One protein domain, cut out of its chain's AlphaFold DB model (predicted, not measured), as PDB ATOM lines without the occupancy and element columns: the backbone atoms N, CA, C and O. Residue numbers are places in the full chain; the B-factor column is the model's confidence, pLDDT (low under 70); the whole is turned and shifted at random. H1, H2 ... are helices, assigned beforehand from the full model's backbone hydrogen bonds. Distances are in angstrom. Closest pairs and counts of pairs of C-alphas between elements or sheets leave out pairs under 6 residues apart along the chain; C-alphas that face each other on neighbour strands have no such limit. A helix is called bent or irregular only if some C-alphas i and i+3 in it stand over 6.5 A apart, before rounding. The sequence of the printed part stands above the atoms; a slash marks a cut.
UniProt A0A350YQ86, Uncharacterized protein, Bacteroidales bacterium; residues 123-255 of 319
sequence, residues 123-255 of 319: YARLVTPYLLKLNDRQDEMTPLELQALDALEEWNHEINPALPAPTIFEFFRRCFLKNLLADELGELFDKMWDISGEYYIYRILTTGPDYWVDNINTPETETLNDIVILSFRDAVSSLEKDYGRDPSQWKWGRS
ATOM      1  N   TYR A 123      32.552   0.782 -20.786       93.12
ATOM      2  CA  TYR A 123      31.825  -0.209 -21.575       93.12
ATOM      3  C   TYR A 123      32.597  -1.530 -21.653       93.12
ATOM      4  O   TYR A 123      32.045  -2.584 -21.349       93.12
ATOM      5  N   ALA A 124      33.895  -1.479 -21.975       95.69
ATOM      6  CA  ALA A 124      34.724  -2.681 -21.988       95.69
ATOM      7  C   ALA A 124      34.779  -3.327 -20.604       95.69
ATOM      8  O   ALA A 124      34.560  -4.524 -20.482       95.69
ATOM      9  N   ARG A 125      34.933  -2.527 -19.546       95.06
ATOM     10  CA  ARG A 125      34.898  -3.013 -18.162       95.06
ATOM     11  C   ARG A 125      33.593  -3.734 -17.794       95.06
ATOM     12  O   ARG A 125      33.631  -4.658 -16.986       95.06
ATOM     13  N   LEU A 126      32.453  -3.332 -18.364       94.00
ATOM     14  CA  LEU A 126      31.165  -4.014 -18.181       94.00
ATOM     15  C   LEU A 126      31.091  -5.342 -18.952       94.00
ATOM     16  O   LEU A 126      30.552  -6.319 -18.436       94.00
ATOM     17  N   VAL A 127      31.609  -5.375 -20.181       95.06
ATOM     18  CA  VAL A 127      31.435  -6.493 -21.122       95.06
ATOM     19  C   VAL A 127      32.499  -7.581 -20.948       95.06
ATOM     20  O   VAL A 127      32.169  -8.766 -20.996       95.06
ATOM     21  N   THR A 128      33.760  -7.212 -20.701       95.94
ATOM     22  CA  THR A 128      34.897  -8.142 -20.590       95.94
ATOM     23  C   THR A 128      34.642  -9.305 -19.623       95.94
ATOM     24  O   THR A 128      34.960 -10.427 -20.000       95.94
ATOM     25  N   PRO A 129      34.008  -9.142 -18.441       94.75
ATOM     26  CA  PRO A 129      33.711 -10.279 -17.565       94.75
ATOM     27  C   PRO A 129      32.845 -11.374 -18.204       94.75
ATOM     28  O   PRO A 129      32.974 -12.537 -17.834       94.75
ATOM     29  N   TYR A 130      31.967 -11.033 -19.151       93.12
ATOM     30  CA  TYR A 130      31.165 -12.016 -19.890       93.12
ATOM     31  C   TYR A 130      31.995 -12.718 -20.961       93.12
ATOM     32  O   TYR A 130      31.831 -13.915 -21.170       93.12
ATOM     33  N   LEU A 131      32.920 -11.989 -21.585       94.06
ATOM     34  CA  LEU A 131      33.867 -12.542 -22.545       94.06
ATOM     35  C   LEU A 131      34.879 -13.473 -21.855       94.06
ATOM     36  O   LEU A 131      35.139 -14.562 -22.345       94.06
ATOM     37  N   LEU A 132      35.384 -13.122 -20.671       95.81
ATOM     38  CA  LEU A 132      36.340 -13.958 -19.934       95.81
ATOM     39  C   LEU A 132      35.728 -15.244 -19.362       95.81
ATOM     40  O   LEU A 132      36.469 -16.167 -19.041       95.81
ATOM     41  N   LYS A 133      34.393 -15.380 -19.307       94.62
ATOM     42  CA  LYS A 133      33.750 -16.684 -19.031       94.62
ATOM     43  C   LYS A 133      34.074 -17.735 -20.088       94.62
ATOM     44  O   LYS A 133      33.933 -18.924 -19.831       94.62
ATOM     45  N   LEU A 134      34.542 -17.319 -21.264       93.38
ATOM     46  CA  LEU A 134      35.034 -18.237 -22.280       93.38
ATOM     47  C   LEU A 134      36.262 -19.044 -21.810       93.38
ATOM     48  O   LEU A 134      36.542 -20.086 -22.397       93.38
ATOM     49  N   ASN A 135      36.924 -18.647 -20.713       94.06
ATOM     50  CA  ASN A 135      37.948 -19.463 -20.053       94.06
ATOM     51  C   ASN A 135      37.429 -20.853 -19.623       94.06
ATOM     52  O   ASN A 135      38.203 -21.805 -19.578       94.06
ATOM     53  N   ASP A 136      36.119 -21.015 -19.406       93.75
ATOM     54  CA  ASP A 136      35.507 -22.316 -19.098       93.75
ATOM     55  C   ASP A 136      35.439 -23.255 -20.326       93.75
ATOM     56  O   ASP A 136      35.099 -24.431 -20.192       93.75
ATOM     57  N   ARG A 137      35.743 -22.746 -21.531       91.12
ATOM     58  CA  ARG A 137      35.651 -23.452 -22.824       91.12
ATOM     59  C   ARG A 137      36.962 -23.410 -23.620       91.12
ATOM     60  O   ARG A 137      36.939 -23.556 -24.842       91.12
ATOM     61  N   GLN A 138      38.105 -23.220 -22.957       93.12
ATOM     62  CA  GLN A 138      39.418 -23.151 -23.624       93.12
ATOM     63  C   GLN A 138      39.736 -24.397 -24.467       93.12
ATOM     64  O   GLN A 138      40.354 -24.278 -25.522       93.12
ATOM     65  N   ASP A 139      39.257 -25.576 -24.057       94.56
ATOM     66  CA  ASP A 139      39.454 -26.837 -24.790       94.56
ATOM     67  C   ASP A 139      38.802 -26.841 -26.189       94.56
ATOM     68  O   ASP A 139      39.161 -27.649 -27.046       94.56
ATOM     69  N   GLU A 140      37.850 -25.939 -26.441       93.94
ATOM     70  CA  GLU A 140      37.165 -25.781 -27.730       93.94
ATOM     71  C   GLU A 140      37.790 -24.696 -28.621       93.94
ATOM     72  O   GLU A 140      37.251 -24.396 -29.694       93.94
ATOM     73  N   MET A 141      38.871 -24.057 -28.169       96.00
ATOM     74  CA  MET A 141      39.465 -22.905 -28.837       96.00
ATOM     75  C   MET A 141      40.708 -23.255 -29.640       96.00
ATOM     76  O   MET A 141      41.493 -24.148 -29.314       96.00
ATOM     77  N   THR A 142      40.927 -22.486 -30.700       97.19
ATOM     78  CA  THR A 142      42.190 -22.521 -31.432       97.19
ATOM     79  C   THR A 142      43.305 -21.829 -30.634       97.19
ATOM     80  O   THR A 142      43.036 -20.942 -29.821       97.19
ATOM     81  N   PRO A 143      44.589 -22.130 -30.909       97.44
ATOM     82  CA  PRO A 143      45.697 -21.407 -30.282       97.44
ATOM     83  C   PRO A 143      45.659 -19.887 -30.499       97.44
ATOM     84  O   PRO A 143      46.167 -19.143 -29.666       97.44
ATOM     85  N   LEU A 144      45.081 -19.420 -31.612       97.75
ATOM     86  CA  LEU A 144      44.950 -17.991 -31.906       97.75
ATOM     87  C   LEU A 144      43.852 -17.336 -31.056       97.75
ATOM     88  O   LEU A 144      44.045 -16.233 -30.553       97.75
ATOM     89  N   GLU A 145      42.726 -18.027 -30.873       98.06
ATOM     90  CA  GLU A 145      41.635 -17.594 -29.993       98.06
ATOM     91  C   GLU A 145      42.100 -17.507 -28.536       98.06
ATOM     92  O   GLU A 145      41.823 -16.506 -27.880       98.06
ATOM     93  N   LEU A 146      42.880 -18.487 -28.061       97.75
ATOM     94  CA  LEU A 146      43.470 -18.458 -26.717       97.75
ATOM     95  C   LEU A 146      44.385 -17.242 -26.522       97.75
ATOM     96  O   LEU A 146      44.204 -16.493 -25.573       97.75
ATOM     97  N   GLN A 147      45.290 -16.959 -27.468       97.62
ATOM     98  CA  GLN A 147      46.155 -15.770 -27.390       97.62
ATOM     99  C   GLN A 147      45.366 -14.453 -27.391       97.62
ATOM    100  O   GLN A 147      45.764 -13.478 -26.752       97.62
ATOM    101  N   ALA A 148      44.261 -14.396 -28.139       97.69
ATOM    102  CA  ALA A 148      43.390 -13.229 -28.155       97.69
ATOM    103  C   ALA A 148      42.637 -13.061 -26.825       97.69
ATOM    104  O   ALA A 148      42.443 -11.930 -26.376       97.69
ATOM    105  N   LEU A 149      42.240 -14.171 -26.195       97.62
ATOM    106  CA  LEU A 149      41.575 -14.188 -24.896       97.62
ATOM    107  C   LEU A 149      42.538 -13.774 -23.776       97.62
ATOM    108  O   LEU A 149      42.196 -12.889 -22.996       97.62
ATOM    109  N   ASP A 150      43.766 -14.302 -23.780       97.12
ATOM    110  CA  ASP A 150      44.839 -13.922 -22.849       97.12
ATOM    111  C   ASP A 150      45.101 -12.407 -22.893       97.12
ATOM    112  O   ASP A 150      45.183 -11.734 -21.864       97.12
ATOM    113  N   ALA A 151      45.156 -11.829 -24.100       96.75
ATOM    114  CA  ALA A 151      45.345 -10.392 -24.271       96.75
ATOM    115  C   ALA A 151      44.207  -9.559 -23.653       96.75
ATOM    116  O   ALA A 151      44.455  -8.438 -23.210       96.75
ATOM    117  N   LEU A 152      42.971 -10.071 -23.640       97.62
ATOM    118  CA  LEU A 152      41.830  -9.419 -22.992       97.62
ATOM    119  C   LEU A 152      41.829  -9.623 -21.472       97.62
ATOM    120  O   LEU A 152      41.395  -8.723 -20.757       97.62
ATOM    121  N   GLU A 153      42.328 -10.757 -20.978       97.12
ATOM    122  CA  GLU A 153      42.439 -11.047 -19.545       97.12
ATOM    123  C   GLU A 153      43.452 -10.125 -18.849       97.12
ATOM    124  O   GLU A 153      43.185  -9.595 -17.770       97.12
ATOM    125  N   GLU A 154      44.586  -9.850 -19.497       96.12
ATOM    126  CA  GLU A 154      45.613  -8.934 -18.981       96.12
ATOM    127  C   GLU A 154      45.232  -7.448 -19.111       96.12
ATOM    128  O   GLU A 154      45.898  -6.558 -18.566       96.12
ATOM    129  N   TRP A 155      44.172  -7.141 -19.862       97.62
ATOM    130  CA  TRP A 155      43.848  -5.779 -20.243       97.62
ATOM    131  C   TRP A 155      43.110  -5.015 -19.143       97.62
ATOM    132  O   TRP A 155      42.009  -5.346 -18.714       97.62
ATOM    133  N   ASN A 156      43.670  -3.874 -18.757       96.31
ATOM    134  CA  ASN A 156      43.069  -2.944 -17.799       96.31
ATOM    135  C   ASN A 156      41.992  -2.021 -18.415       96.31
ATOM    136  O   ASN A 156      41.676  -0.987 -17.824       96.31
ATOM    137  N   HIS A 157      41.449  -2.353 -19.590       96.81
ATOM    138  CA  HIS A 157      40.435  -1.577 -20.323       96.81
ATOM    139  C   HIS A 157      40.888  -0.183 -20.808       96.81
ATOM    140  O   HIS A 157      40.063   0.656 -21.182       96.81
ATOM    141  N   GLU A 158      42.194   0.096 -20.814       95.00
ATOM    142  CA  GLU A 158      42.756   1.309 -21.410       95.00
ATOM    143  C   GLU A 158      42.836   1.186 -22.938       95.00
ATOM    144  O   GLU A 158      43.484   0.286 -23.472       95.00
ATOM    145  N   ILE A 159      42.220   2.120 -23.662       93.94
ATOM    146  CA  ILE A 159      42.168   2.171 -25.130       93.94
ATOM    147  C   ILE A 159      43.503   2.701 -25.691       93.94
ATOM    148  O   ILE A 159      43.583   3.716 -26.379       93.94
ATOM    149  N   ASN A 160      44.594   2.012 -25.359       92.81
ATOM    150  CA  ASN A 160      45.948   2.390 -25.732       92.81
ATOM    151  C   ASN A 160      46.253   1.955 -27.183       92.81
ATOM    152  O   ASN A 160      46.137   0.770 -27.504       92.81
ATOM    153  N   PRO A 161      46.714   2.868 -28.064       92.56
ATOM    154  CA  PRO A 161      46.984   2.577 -29.475       92.56
ATOM    155  C   PRO A 161      48.062   1.511 -29.711       92.56
ATOM    156  O   PRO A 161      48.125   0.938 -30.799       92.56
ATOM    157  N   ALA A 162      48.930   1.253 -28.733       93.56
ATOM    158  CA  ALA A 162      49.984   0.254 -28.844       93.56
ATOM    159  C   ALA A 162      49.516  -1.169 -28.506       93.56
ATOM    160  O   ALA A 162      50.229  -2.115 -28.844       93.56
ATOM    161  N   LEU A 163      48.359  -1.319 -27.850       95.31
ATOM    162  CA  LEU A 163      47.860  -2.607 -27.373       95.31
ATOM    163  C   LEU A 163      46.964  -3.295 -28.415       95.31
ATOM    164  O   LEU A 163      46.263  -2.609 -29.170       95.31
ATOM    165  N   PRO A 164      46.960  -4.640 -28.449       96.31
ATOM    166  CA  PRO A 164      46.040  -5.406 -29.283       96.31
ATOM    167  C   PRO A 164      44.642  -5.550 -28.673       96.31
ATOM    168  O   PRO A 164      43.652  -5.518 -29.402       96.31
ATOM    169  N   ALA A 165      44.548  -5.633 -27.344       97.00
ATOM    170  CA  ALA A 165      43.301  -5.866 -26.619       97.00
ATOM    171  C   ALA A 165      42.149  -4.903 -26.986       97.00
ATOM    172  O   ALA A 165      41.050  -5.393 -27.241       97.00
ATOM    173  N   PRO A 166      42.360  -3.573 -27.138       96.62
ATOM    174  CA  PRO A 166      41.285  -2.675 -27.567       96.62
ATOM    175  C   PRO A 166      40.732  -3.007 -28.960       96.62
ATOM    176  O   PRO A 166      39.535  -2.864 -29.199       96.62
ATOM    177  N   THR A 167      41.585  -3.466 -29.883       96.56
ATOM    178  CA  THR A 167      41.156  -3.885 -31.225       96.56
ATOM    179  C   THR A 167      40.360  -5.178 -31.156       96.56
ATOM    180  O   THR A 167      39.298  -5.254 -31.765       96.56
ATOM    181  N   ILE A 168      40.842  -6.164 -30.392       97.56
ATOM    182  CA  ILE A 168      40.138  -7.438 -30.192       97.56
ATOM    183  C   ILE A 168      38.744  -7.171 -29.629       97.56
ATOM    184  O   ILE A 168      37.752  -7.645 -30.180       97.56
ATOM    185  N   PHE A 169      38.663  -6.338 -28.591       97.62
ATOM    186  CA  PHE A 169      37.403  -5.958 -27.972       97.62
ATOM    187  C   PHE A 169      36.450  -5.250 -28.945       97.62
ATOM    188  O   PHE A 169      35.264  -5.562 -28.979       97.62
ATOM    189  N   GLU A 170      36.937  -4.308 -29.756       95.06
ATOM    190  CA  GLU A 170      36.085  -3.579 -30.706       95.06
ATOM    191  C   GLU A 170      35.586  -4.471 -31.854       95.06
ATOM    192  O   GLU A 170      34.446  -4.319 -32.296       95.06
ATOM    193  N   PHE A 171      36.396  -5.423 -32.326       96.19
ATOM    194  CA  PHE A 171      35.937  -6.422 -33.296       96.19
ATOM    195  C   PHE A 171      34.901  -7.356 -32.670       96.19
ATOM    196  O   PHE A 171      33.839  -7.557 -33.258       96.19
ATOM    197  N   PHE A 172      35.157  -7.844 -31.451       97.62
ATOM    198  CA  PHE A 172      34.182  -8.619 -30.685       97.62
ATOM    199  C   PHE A 172      32.867  -7.861 -30.542       97.62
ATOM    200  O   PHE A 172      31.828  -8.399 -30.894       97.62
ATOM    201  N   ARG A 173      32.899  -6.599 -30.103       95.06
ATOM    202  CA  ARG A 173      31.712  -5.753 -29.918       95.06
ATOM    203  C   ARG A 173      30.844  -5.696 -31.176       95.06
ATOM    204  O   ARG A 173      29.627  -5.806 -31.078       95.06
ATOM    205  N   ARG A 174      31.457  -5.532 -32.349       92.19
ATOM    206  CA  ARG A 174      30.736  -5.463 -33.632       92.19
ATOM    207  C   ARG A 174      30.121  -6.799 -34.017       92.19
ATOM    208  O   ARG A 174      28.950  -6.836 -34.385       92.19
ATOM    209  N   CYS A 175      30.888  -7.884 -33.908       95.50
ATOM    210  CA  CYS A 175      30.372  -9.231 -34.138       95.50
ATOM    211  C   CYS A 175      29.276  -9.585 -33.129       95.50
ATOM    212  O   CYS A 175      28.310 -10.246 -33.482       95.50
ATOM    213  N   PHE A 176      29.396  -9.111 -31.892       95.62
ATOM    214  CA  PHE A 176      28.429  -9.330 -30.828       95.62
ATOM    215  C   PHE A 176      27.117  -8.611 -31.103       95.62
ATOM    216  O   PHE A 176      26.080  -9.254 -31.112       95.62
ATOM    217  N   LEU A 177      27.159  -7.326 -31.456       94.12
ATOM    218  CA  LEU A 177      25.968  -6.596 -31.899       94.12
ATOM    219  C   LEU A 177      25.285  -7.272 -33.085       94.12
ATOM    220  O   LEU A 177      24.064  -7.356 -33.120       94.12
ATOM    221  N   LYS A 178      26.070  -7.750 -34.054       93.88
ATOM    222  CA  LYS A 178      25.532  -8.410 -35.240       93.88
ATOM    223  C   LYS A 178      24.874  -9.745 -34.910       93.88
ATOM    224  O   LYS A 178      23.726  -9.942 -35.278       93.88
ATOM    225  N   ASN A 179      25.574 -10.631 -34.209       95.38
ATOM    226  CA  ASN A 179      25.074 -11.971 -33.893       95.38
ATOM    227  C   ASN A 179      23.912 -11.961 -32.888       95.38
ATOM    228  O   ASN A 179      23.319 -13.003 -32.665       95.38
ATOM    229  N   LEU A 180      23.632 -10.811 -32.276       94.06
ATOM    230  CA  LEU A 180      22.577 -10.616 -31.285       94.06
ATOM    231  C   LEU A 180      21.329  -9.914 -31.842       94.06
ATOM    232  O   LEU A 180      20.325  -9.857 -31.154       94.06
ATOM    233  N   LEU A 181      21.428  -9.238 -32.991       93.81
ATOM    234  CA  LEU A 181      20.355  -8.357 -33.479       93.81
ATOM    235  C   LEU A 181      20.047  -8.530 -34.966       93.81
ATOM    236  O   LEU A 181      19.041  -8.011 -35.452       93.81
ATOM    237  N   ALA A 182      20.968  -9.099 -35.747       93.75
ATOM    238  CA  ALA A 182      20.847  -9.077 -37.198       93.75
ATOM    239  C   ALA A 182      19.773 -10.037 -37.712       93.75
ATOM    240  O   ALA A 182      19.209  -9.783 -38.777       93.75
ATOM    241  N   ASP A 183      19.482 -11.117 -36.995       94.06
ATOM    242  CA  ASP A 183      18.473 -12.087 -37.390       94.06
ATOM    243  C   ASP A 183      17.045 -11.563 -37.201       94.06
ATOM    244  O   ASP A 183      16.230 -11.752 -38.107       94.06
ATOM    245  N   GLU A 184      16.746 -10.809 -36.138       93.00
ATOM    246  CA  GLU A 184      15.431 -10.176 -35.982       93.00
ATOM    247  C   GLU A 184      15.284  -8.905 -36.819       93.00
ATOM    248  O   GLU A 184      14.205  -8.624 -37.351       93.00
ATOM    249  N   LEU A 185      16.349  -8.106 -36.938       92.00
ATOM    250  CA  LEU A 185      16.291  -6.839 -37.672       92.00
ATOM    251  C   LEU A 185      16.410  -7.023 -39.190       92.00
ATOM    252  O   LEU A 185      15.942  -6.164 -39.948       92.00
ATOM    253  N   GLY A 186      17.049  -8.097 -39.655       91.50
ATOM    254  CA  GLY A 186      17.353  -8.312 -41.066       91.50
ATOM    255  C   GLY A 186      18.057  -7.100 -41.686       91.50
ATOM    256  O   GLY A 186      19.023  -6.565 -41.143       91.50
ATOM    257  N   GLU A 187      17.529  -6.597 -42.806       90.06
ATOM    258  CA  GLU A 187      18.079  -5.425 -43.511       90.06
ATOM    259  C   GLU A 187      18.073  -4.121 -42.684       90.06
ATOM    260  O   GLU A 187      18.720  -3.142 -43.065       90.06
ATOM    261  N   LEU A 188      17.323  -4.056 -41.576       89.69
ATOM    262  CA  LEU A 188      17.322  -2.880 -40.700       89.69
ATOM    263  C   LEU A 188      18.589  -2.784 -39.850       89.69
ATOM    264  O   LEU A 188      18.936  -1.675 -39.440       89.69
ATOM    265  N   PHE A 189      19.292  -3.897 -39.618       90.38
ATOM    266  CA  PHE A 189      20.515  -3.914 -38.818       90.38
ATOM    267  C   PHE A 189      21.536  -2.902 -39.350       90.38
ATOM    268  O   PHE A 189      21.967  -2.008 -38.620       90.38
ATOM    269  N   ASP A 190      21.812  -2.935 -40.656       86.44
ATOM    270  CA  ASP A 190      22.782  -2.047 -41.313       86.44
ATOM    271  C   ASP A 190      22.443  -0.553 -41.173       86.44
ATOM    272  O   ASP A 190      23.307   0.306 -41.351       86.44
ATOM    273  N   LYS A 191      21.187  -0.220 -40.843       84.31
ATOM    274  CA  LYS A 191      20.703   1.159 -40.692       84.31
ATOM    275  C   LYS A 191      20.601   1.626 -39.240       84.31
ATOM    276  O   LYS A 191      20.452   2.826 -39.030       84.31
ATOM    277  N   MET A 192      20.582   0.715 -38.264       76.94
ATOM    278  CA  MET A 192      20.159   1.028 -36.887       76.94
ATOM    279  C   MET A 192      21.003   0.382 -35.782       76.94
ATOM    280  O   MET A 192      20.724   0.617 -34.601       76.94
ATOM    281  N   TRP A 193      22.009  -0.425 -36.133       75.44
ATOM    282  CA  TRP A 193      22.797  -1.188 -35.163       75.44
ATOM    283  C   TRP A 193      23.458  -0.312 -34.084       75.44
ATOM    284  O   TRP A 193      23.562  -0.736 -32.933       75.44
ATOM    285  N   ASP A 194      23.858   0.917 -34.421       70.50
ATOM    286  CA  ASP A 194      24.604   1.827 -33.546       70.50
ATOM    287  C   ASP A 194      23.721   2.591 -32.544       70.50
ATOM    288  O   ASP A 194      24.143   2.839 -31.416       70.50
ATOM    289  N   ILE A 195      22.484   2.936 -32.915       66.56
ATOM    290  CA  ILE A 195      21.592   3.729 -32.055       66.56
ATOM    291  C   ILE A 195      20.982   2.875 -30.939       66.56
ATOM    292  O   ILE A 195      20.901   3.322 -29.795       66.56
ATOM    293  N   SER A 196      20.519   1.662 -31.260       76.00
ATOM    294  CA  SER A 196      19.747   0.831 -30.314       76.00
ATOM    295  C   SER A 196      20.542  -0.336 -29.738       76.00
ATOM    296  O   SER A 196      20.253  -0.777 -28.624       76.00
ATOM    297  N   GLY A 197      21.556  -0.822 -30.457       87.25
ATOM    298  CA  GLY A 197      22.256  -2.042 -30.072       87.25
ATOM    299  C   GLY A 197      23.034  -1.908 -28.765       87.25
ATOM    300  O   GLY A 197      22.964  -2.788 -27.913       87.25
ATOM    301  N   GLU A 198      23.686  -0.769 -28.536       88.44
ATOM    302  CA  GLU A 198      24.429  -0.522 -27.291       88.44
ATOM    303  C   GLU A 198      23.525  -0.453 -26.058       88.44
ATOM    304  O   GLU A 198      23.861  -0.984 -24.997       88.44
ATOM    305  N   TYR A 199      22.351   0.175 -26.185       90.56
ATOM    306  CA  TYR A 199      21.360   0.191 -25.106       90.56
ATOM    307  C   TYR A 199      20.800  -1.198 -24.851       90.56
ATOM    308  O   TYR A 199      20.582  -1.560 -23.696       90.56
ATOM    309  N   TYR A 200      20.581  -1.977 -25.910       92.19
ATOM    310  CA  TYR A 200      20.128  -3.350 -25.780       92.19
ATOM    311  C   TYR A 200      21.170  -4.212 -25.052       92.19
ATOM    312  O   TYR A 200      20.810  -4.864 -24.072       92.19
ATOM    313  N   ILE A 201      22.457  -4.127 -25.426       92.75
ATOM    314  CA  ILE A 201      23.557  -4.791 -24.704       92.75
ATOM    315  C   ILE A 201      23.553  -4.370 -23.235       92.75
ATOM    316  O   ILE A 201      23.513  -5.217 -22.343       92.75
ATOM    317  N   TYR A 202      23.540  -3.063 -22.960       92.81
ATOM    318  CA  TYR A 202      23.499  -2.565 -21.588       92.81
ATOM    319  C   TYR A 202      22.315  -3.148 -20.807       92.81
ATOM    320  O   TYR A 202      22.479  -3.594 -19.669       92.81
ATOM    321  N   ARG A 203      21.129  -3.202 -21.422       93.38
ATOM    322  CA  ARG A 203      19.927  -3.772 -20.812       93.38
ATOM    323  C   ARG A 203      20.113  -5.249 -20.494       93.38
ATOM    324  O   ARG A 203      19.852  -5.632 -19.357       93.38
ATOM    325  N   ILE A 204      20.555  -6.081 -21.437       95.00
ATOM    326  CA  ILE A 204      20.658  -7.528 -21.181       95.00
ATOM    327  C   ILE A 204      21.745  -7.864 -20.156       95.00
ATOM    328  O   ILE A 204      21.577  -8.785 -19.360       95.00
ATOM    329  N   LEU A 205      22.829  -7.084 -20.102       92.56
ATOM    330  CA  LEU A 205      23.889  -7.294 -19.115       92.56
ATOM    331  C   LEU A 205      23.474  -6.834 -17.709       92.56
ATOM    332  O   LEU A 205      23.937  -7.400 -16.724       92.56
ATOM    333  N   THR A 206      22.584  -5.843 -17.596       91.44
ATOM    334  CA  THR A 206      22.142  -5.308 -16.293       91.44
ATOM    335  C   THR A 206      20.852  -5.928 -15.765       91.44
ATOM    336  O   THR A 206      20.666  -5.992 -14.551       91.44
ATOM    337  N   THR A 207      19.964  -6.387 -16.646       94.81
ATOM    338  CA  THR A 207      18.636  -6.913 -16.278       94.81
ATOM    339  C   THR A 207      18.452  -8.394 -16.603       94.81
ATOM    340  O   THR A 207      17.515  -9.009 -16.100       94.81
ATOM    341  N   GLY A 208      19.372  -8.981 -17.371       94.88
ATOM    342  CA  GLY A 208      19.330 -10.370 -17.818       94.88
ATOM    343  C   GLY A 208      18.982 -10.507 -19.307       94.88
ATOM    344  O   GLY A 208      18.341  -9.618 -19.875       94.88
ATOM    345  N   PRO A 209      19.419 -11.609 -19.948       95.19
ATOM    346  CA  PRO A 209      19.087 -11.906 -21.339       95.19
ATOM    347  C   PRO A 209      17.584 -12.158 -21.509       95.19
ATOM    348  O   PRO A 209      16.908 -12.590 -20.573       95.19
ATOM    349  N   ASP A 210      17.074 -11.917 -22.712       95.00
ATOM    350  CA  ASP A 210      15.713 -12.272 -23.105       95.00
ATOM    351  C   ASP A 210      15.703 -13.050 -24.432       95.00
ATOM    352  O   ASP A 210      16.719 -13.617 -24.828       95.00
ATOM    353  N   TYR A 211      14.540 -13.134 -25.080       93.75
ATOM    354  CA  TYR A 211      14.338 -13.955 -26.273       93.75
ATOM    355  C   TYR A 211      15.100 -13.471 -27.516       93.75
ATOM    356  O   TYR A 211      15.197 -14.244 -28.450       93.75
ATOM    357  N   TRP A 212      15.661 -12.256 -27.527       93.38
ATOM    358  CA  TRP A 212      16.512 -11.742 -28.621       93.38
ATOM    359  C   TRP A 212      17.964 -12.255 -28.536       93.38
ATOM    360  O   TRP A 212      18.886 -11.711 -29.131       93.38
ATOM    361  N   VAL A 213      18.235 -13.207 -27.645       95.69
ATOM    362  CA  VAL A 213      19.512 -13.935 -27.617       95.69
ATOM    363  C   VAL A 213      19.448 -15.193 -28.486       95.69
ATOM    364  O   VAL A 213      20.489 -15.702 -28.886       95.69
ATOM    365  N   ASP A 214      18.236 -15.682 -28.741       95.94
ATOM    366  CA  ASP A 214      17.951 -16.818 -29.611       95.94
ATOM    367  C   ASP A 214      18.152 -16.406 -31.067       95.94
ATOM    368  O   ASP A 214      17.565 -15.418 -31.497       95.94
ATOM    369  N   ASN A 215      18.936 -17.162 -31.835       95.62
ATOM    370  CA  ASN A 215      19.035 -16.925 -33.264       95.62
ATOM    371  C   ASN A 215      17.854 -17.597 -33.960       95.62
ATOM    372  O   ASN A 215      17.833 -18.806 -34.173       95.62
ATOM    373  N   ILE A 216      16.898 -16.809 -34.441       95.56
ATOM    374  CA  ILE A 216      15.655 -17.354 -35.014       95.56
ATOM    375  C   ILE A 216      15.856 -18.161 -36.314       95.56
ATOM    376  O   ILE A 216      14.901 -18.725 -36.859       95.56
ATOM    377  N   ASN A 217      17.080 -18.191 -36.853       94.25
ATOM    378  CA  ASN A 217      17.446 -18.953 -38.046       94.25
ATOM    379  C   ASN A 217      18.074 -20.322 -37.740       94.25
ATOM    380  O   ASN A 217      18.380 -21.062 -38.683       94.25
ATOM    381  N   THR A 218      18.292 -20.670 -36.473       94.50
ATOM    382  CA  THR A 218      18.818 -21.975 -36.055       94.50
ATOM    383  C   THR A 218      17.705 -22.832 -35.433       94.50
ATOM    384  O   THR A 218      16.648 -22.334 -35.048       94.50
ATOM    385  N   PRO A 219      17.858 -24.171 -35.426       93.19
ATOM    386  CA  PRO A 219      16.861 -25.059 -34.827       93.19
ATOM    387  C   PRO A 219      16.965 -25.166 -33.296       93.19
ATOM    388  O   PRO A 219      16.021 -25.638 -32.667       93.19
ATOM    389  N   GLU A 220      18.109 -24.800 -32.718       94.38
ATOM    390  CA  GLU A 220      18.388 -24.877 -31.283       94.38
ATOM    391  C   GLU A 220      18.318 -23.476 -30.685       94.38
ATOM    392  O   GLU A 220      18.736 -22.535 -31.341       94.38
ATOM    393  N   THR A 221      17.862 -23.344 -29.439       95.31
ATOM    394  CA  THR A 221      17.833 -22.038 -28.769       95.31
ATOM    395  C   THR A 221      19.180 -21.703 -28.144       95.31
ATOM    396  O   THR A 221      19.608 -22.376 -27.198       95.31
ATOM    397  N   GLU A 222      19.837 -20.652 -28.632       95.75
ATOM    398  CA  GLU A 222      21.121 -20.200 -28.102       95.75
ATOM    399  C   GLU A 222      21.005 -19.513 -26.738       95.75
ATOM    400  O   GLU A 222      20.040 -18.826 -26.394       95.75
ATOM    401  N   THR A 223      22.060 -19.662 -25.938       94.50
ATOM    402  CA  THR A 223      22.262 -18.857 -24.735       94.50
ATOM    403  C   THR A 223      23.158 -17.656 -25.027       94.50
ATOM    404  O   THR A 223      23.898 -17.616 -26.009       94.50
ATOM    405  N   LEU A 224      23.198 -16.692 -24.102       94.50
ATOM    406  CA  LEU A 224      24.087 -15.532 -24.228       94.50
ATOM    407  C   LEU A 224      25.557 -15.959 -24.353       94.50
ATOM    408  O   LEU A 224      26.324 -15.327 -25.073       94.50
ATOM    409  N   ASN A 225      25.949 -17.042 -23.680       93.44
ATOM    410  CA  ASN A 225      27.306 -17.572 -23.775       93.44
ATOM    411  C   ASN A 225      27.601 -18.156 -25.165       93.44
ATOM    412  O   ASN A 225      28.740 -18.060 -25.621       93.44
ATOM    413  N   ASP A 226      26.600 -18.730 -25.838       94.25
ATOM    414  CA  ASP A 226      26.741 -19.260 -27.199       94.25
ATOM    415  C   ASP A 226      26.917 -18.126 -28.215       94.25
ATOM    416  O   ASP A 226      27.804 -18.185 -29.069       94.25
ATOM    417  N   ILE A 227      26.170 -17.031 -28.051       95.94
ATOM    418  CA  ILE A 227      26.363 -15.823 -28.864       95.94
ATOM    419  C   ILE A 227      27.735 -15.191 -28.588       95.94
ATOM    420  O   ILE A 227      28.449 -14.841 -29.525       95.94
ATOM    421  N   VAL A 228      28.164 -15.100 -27.324       96.19
ATOM    422  CA  VAL A 228      29.481 -14.544 -26.963       96.19
ATOM    423  C   VAL A 228      30.629 -15.355 -27.575       96.19
ATOM    424  O   VAL A 228      31.543 -14.755 -28.145       96.19
ATOM    425  N   ILE A 229      30.601 -16.695 -27.507       96.00
ATOM    426  CA  ILE A 229      31.666 -17.510 -28.115       96.00
ATOM    427  C   ILE A 229      31.665 -17.376 -29.640       96.00
ATOM    428  O   ILE A 229      32.734 -17.223 -30.229       96.00
ATOM    429  N   LEU A 230      30.490 -17.371 -30.277       96.25
ATOM    430  CA  LEU A 230      30.367 -17.181 -31.721       96.25
ATOM    431  C   LEU A 230      30.978 -15.837 -32.142       96.25
ATOM    432  O   LEU A 230      31.869 -15.793 -32.990       96.25
ATOM    433  N   SER A 231      30.585 -14.751 -31.479       97.62
ATOM    434  CA  SER A 231      31.081 -13.405 -31.771       97.62
ATOM    435  C   SER A 231      32.576 -13.237 -31.521       97.62
ATOM    436  O   SER A 231      33.236 -12.493 -32.248       97.62
ATOM    437  N   PHE A 232      33.132 -13.922 -30.520       98.25
ATOM    438  CA  PHE A 232      34.572 -13.923 -30.277       98.25
ATOM    439  C   PHE A 232      35.338 -14.639 -31.395       98.25
ATOM    440  O   PHE A 232      36.307 -14.084 -31.918       98.25
ATOM    441  N   ARG A 233      34.868 -15.813 -31.830       98.00
ATOM    442  CA  ARG A 233      35.459 -16.548 -32.963       98.00
ATOM    443  C   ARG A 233      35.415 -15.730 -34.252       98.00
ATOM    444  O   ARG A 233      36.426 -15.597 -34.941       98.00
ATOM    445  N   ASP A 234      34.276 -15.108 -34.535       98.38
ATOM    446  CA  ASP A 234      34.096 -14.251 -35.707       98.38
ATOM    447  C   ASP A 234      35.027 -13.029 -35.690       98.38
ATOM    448  O   ASP A 234      35.585 -12.632 -36.720       98.38
ATOM    449  N   ALA A 235      35.225 -12.436 -34.511       98.00
ATOM    450  CA  ALA A 235      36.149 -11.327 -34.316       98.00
ATOM    451  C   ALA A 235      37.603 -11.744 -34.556       98.00
ATOM    452  O   ALA A 235      38.309 -11.072 -35.310       98.00
ATOM    453  N   VAL A 236      38.041 -12.864 -33.974       98.19
ATOM    454  CA  VAL A 236      39.395 -13.406 -34.167       98.19
ATOM    455  C   VAL A 236      39.634 -13.772 -35.632       98.19
ATOM    456  O   VAL A 236      40.670 -13.410 -36.185       98.19
ATOM    457  N   SER A 237      38.663 -14.405 -36.296       98.06
ATOM    458  CA  SER A 237      38.751 -14.735 -37.723       98.06
ATOM    459  C   SER A 237      38.865 -13.482 -38.603       98.06
ATOM    460  O   SER A 237      39.698 -13.425 -39.512       98.06
ATOM    461  N   SER A 238      38.085 -12.439 -38.301       96.62
ATOM    462  CA  SER A 238      38.168 -11.151 -39.003       96.62
ATOM    463  C   SER A 238      39.533 -10.483 -38.801       96.62
ATOM    464  O   SER A 238      40.137  -9.994 -39.754       96.62
ATOM    465  N   LEU A 239      40.063 -10.510 -37.575       96.44
ATOM    466  CA  LEU A 239      41.383  -9.962 -37.258       96.44
ATOM    467  C   LEU A 239      42.512 -10.730 -37.939       96.44
ATOM    468  O   LEU A 239      43.438 -10.111 -38.465       96.44
ATOM    469  N   GLU A 240      42.425 -12.060 -37.986       96.81
ATOM    470  CA  GLU A 240      43.378 -12.896 -38.713       96.81
ATOM    471  C   GLU A 240      43.423 -12.511 -40.196       96.81
ATOM    472  O   GLU A 240      44.504 -12.383 -40.776       96.81
ATOM    473  N   LYS A 241      42.254 -12.293 -40.804       95.19
ATOM    474  CA  LYS A 241      42.130 -11.901 -42.209       95.19
ATOM    475  C   LYS A 241      42.700 -10.506 -42.477       95.19
ATOM    476  O   LYS A 241      43.433 -10.335 -43.451       95.19
ATOM    477  N   ASP A 242      42.381  -9.533 -41.628       91.56
ATOM    478  CA  ASP A 242      42.703  -8.122 -41.872       91.56
ATOM    479  C   ASP A 242      44.124  -7.742 -41.419       91.56
ATOM    480  O   ASP A 242      44.764  -6.874 -42.018       91.56
ATOM    481  N   TYR A 243      44.640  -8.395 -40.373       92.31
ATOM    482  CA  TYR A 243      45.907  -8.040 -39.722       92.31
ATOM    483  C   TYR A 243      46.912  -9.197 -39.619       92.31
ATOM    484  O   TYR A 243      48.049  -8.978 -39.188       92.31
ATOM    485  N   GLY A 244      46.540 -10.407 -40.043       94.31
ATOM    486  CA  GLY A 244      47.390 -11.597 -40.016       94.31
ATOM    487  C   GLY A 244      47.323 -12.381 -38.700       94.31
ATOM    488  O   GLY A 244      46.646 -12.004 -37.751       94.31
ATOM    489  N   ARG A 245      48.074 -13.486 -38.636       95.44
ATOM    490  CA  ARG A 245      48.048 -14.485 -37.544       95.44
ATOM    491  C   ARG A 245      48.803 -14.117 -36.266       95.44
ATOM    492  O   ARG A 245      48.889 -14.949 -35.374       95.44
ATOM    493  N   ASP A 246      49.410 -12.937 -36.199       94.25
ATOM    494  CA  ASP A 246      50.184 -12.491 -35.036       94.25
ATOM    495  C   ASP A 246      49.373 -11.448 -34.246       94.25
ATOM    496  O   ASP A 246      49.330 -10.284 -34.671       94.25
ATOM    497  N   PRO A 247      48.765 -11.813 -33.096       93.00
ATOM    498  CA  PRO A 247      47.982 -10.886 -32.282       93.00
ATOM    499  C   PRO A 247      48.745  -9.636 -31.848       93.00
ATOM    500  O   PRO A 247      48.148  -8.573 -31.689       93.00
ATOM    501  N   SER A 248      50.079  -9.695 -31.731       92.31
ATOM    502  CA  SER A 248      50.888  -8.522 -31.378       92.31
ATOM    503  C   SER A 248      50.853  -7.417 -32.450       92.31
ATOM    504  O   SER A 248      51.187  -6.255 -32.174       92.31
ATOM    505  N   GLN A 249      50.422  -7.750 -33.675       92.81
ATOM    506  CA  GLN A 249      50.240  -6.808 -34.782       92.81
ATOM    507  C   GLN A 249      48.869  -6.135 -34.799       92.81
ATOM    508  O   GLN A 249      48.715  -5.135 -35.511       92.81
ATOM    509  N   TRP A 250      47.900  -6.615 -34.015       95.25
ATOM    510  CA  TRP A 250      46.513  -6.128 -33.989       95.25
ATOM    511  C   TRP A 250      46.365  -4.821 -33.201       95.25
ATOM    512  O   TRP A 250      45.411  -4.610 -32.460       95.25
ATOM    513  N   LYS A 251      47.338  -3.919 -33.326       94.38
ATOM    514  CA  LYS A 251      47.441  -2.694 -32.530       94.38
ATOM    515  C   LYS A 251      46.315  -1.720 -32.848       94.38
ATOM    516  O   LYS A 251      46.103  -1.379 -34.012       94.38
ATOM    517  N   TRP A 252      45.690  -1.181 -31.809       92.25
ATOM    518  CA  TRP A 252      44.575  -0.238 -31.930       92.25
ATOM    519  C   TRP A 252      44.885   0.994 -32.790       92.25
ATOM    520  O   TRP A 252      44.072   1.429 -33.603       92.25
ATOM    521  N   GLY A 253      46.109   1.515 -32.708       87.75
ATOM    522  CA  GLY A 253      46.544   2.657 -33.513       87.75
ATOM    523  C   GLY A 253      46.630   2.382 -35.020       87.75
ATOM    524  O   GLY A 253      46.763   3.329 -35.790       87.75
ATOM    525  N   ARG A 254      46.571   1.116 -35.462       84.12
ATOM    526  CA  ARG A 254      46.484   0.763 -36.891       84.12
ATOM    527  C   ARG A 254      45.050   0.770 -37.411       84.12
ATOM    528  O   ARG A 254      44.853   1.015 -38.595       84.12
ATOM    529  N   SER A 255      44.071   0.480 -36.556       73.69
ATOM    530  CA  SER A 255      42.657   0.412 -36.933       73.69
ATOM    531  C   SER A 255      41.959   1.769 -36.819       73.69
ATOM    532  O   SER A 255      41.021   2.041 -37.567       73.69
TER     533      SER A 255
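AT A GLANCE: This is residues 123 to 255 of the 319 residues of an uncharacterized protein of Bacteroidales bacterium (UniProt A0A350YQ86). Two long helical parts, H3a and H4, cross steeply at the core, and the helical hairpin of H1 and H2 packs on them, H1 on H4 and H2 on both. The second arm of the bent helix, H3b, turns off about perpendicular from the later part of H3a, while little H5 touches the beginning of H3a. The printed part has 133 residues with five named helices, H1 to H5 in order, and no named strand; its class is all helix. It is compact, with a radius of gyration of the C-alphas of 14.6 A, and rounded, spanning 37 by 33 by 28 A.

HOW THE PARTS SIT: H1, residues 123 to 140, and H2, residues 143 to 153, form a helical hairpin: they touch, closest at the C-alphas of Leu 132 and Glu 153, 6.8 A apart, and run opposite ways at a shallow tilt of 34.7 degrees, only just short of steep. H3, residues 165 to 207, was assigned as one helix by its hydrogen bonds but is bent, with C-alphas 184 and 187 9.3 A apart; its arms H3a, residues 165 to 184, and H3b, residues 187 to 207, stand about perpendicular at 73 degrees. H2 touches residues 165 to 169 of H3a, closest at the C-alphas of Leu 152 and Ala 165, 5.3 A apart. H4, residues 224 to 243, touches H3a with 25 pairs of C-alphas within 8 A, closest at Cys 175 and Ser 231, 4.9 A apart; they run opposite ways at a steep tilt of 56 degrees. With residues 130 to 134, H1 touches H4, about perpendicular at 89 degrees, the C-alphas of Leu 131 and Val 228 being closest at 6.5 A. H5, residues 252 to 255, touches H3a, closest at the C-alphas of Thr 167 and Trp 252, 5.0 A apart. H3b and H4 are apart. Every O i to N i+4 pair is within hydrogen-bond range in H2 and H4, against 4 of 14 in H1, with 10 of 15 O i to N i+3 pairs, 14 of 16 in H3a and 11 of 17 in H3b; H5 is too short for such a pair.

IN THESE COORDINATES: H1 begins at C-alpha 123 (31.825, -0.209, -21.575), is 26.8 A long and is irregular, with C-alphas 136 and 139 8.3 A apart. H2 measures 15.3 A. H3a measures 29.7 A and H3b 27.3 A; both are irregular, with C-alphas 180 and 183 7.5 A apart and C-alphas 191 and 194 8.2 A apart. H4 measures 27.8 A from C-alpha 224 (24.087, -15.532, -24.228). H5, 5.4 A long, ends at C-alpha 255 (42.657, 0.412, -36.933).

THE WHOLE: The C-alphas farthest apart, of Ala 162 and Pro 219, are 42.1 A apart. The printed part has no cut; the links H2 to H3 and H3 to H4 are long. Mean pLDDT of the printed part is 93.5, and residue 195 alone is under 70.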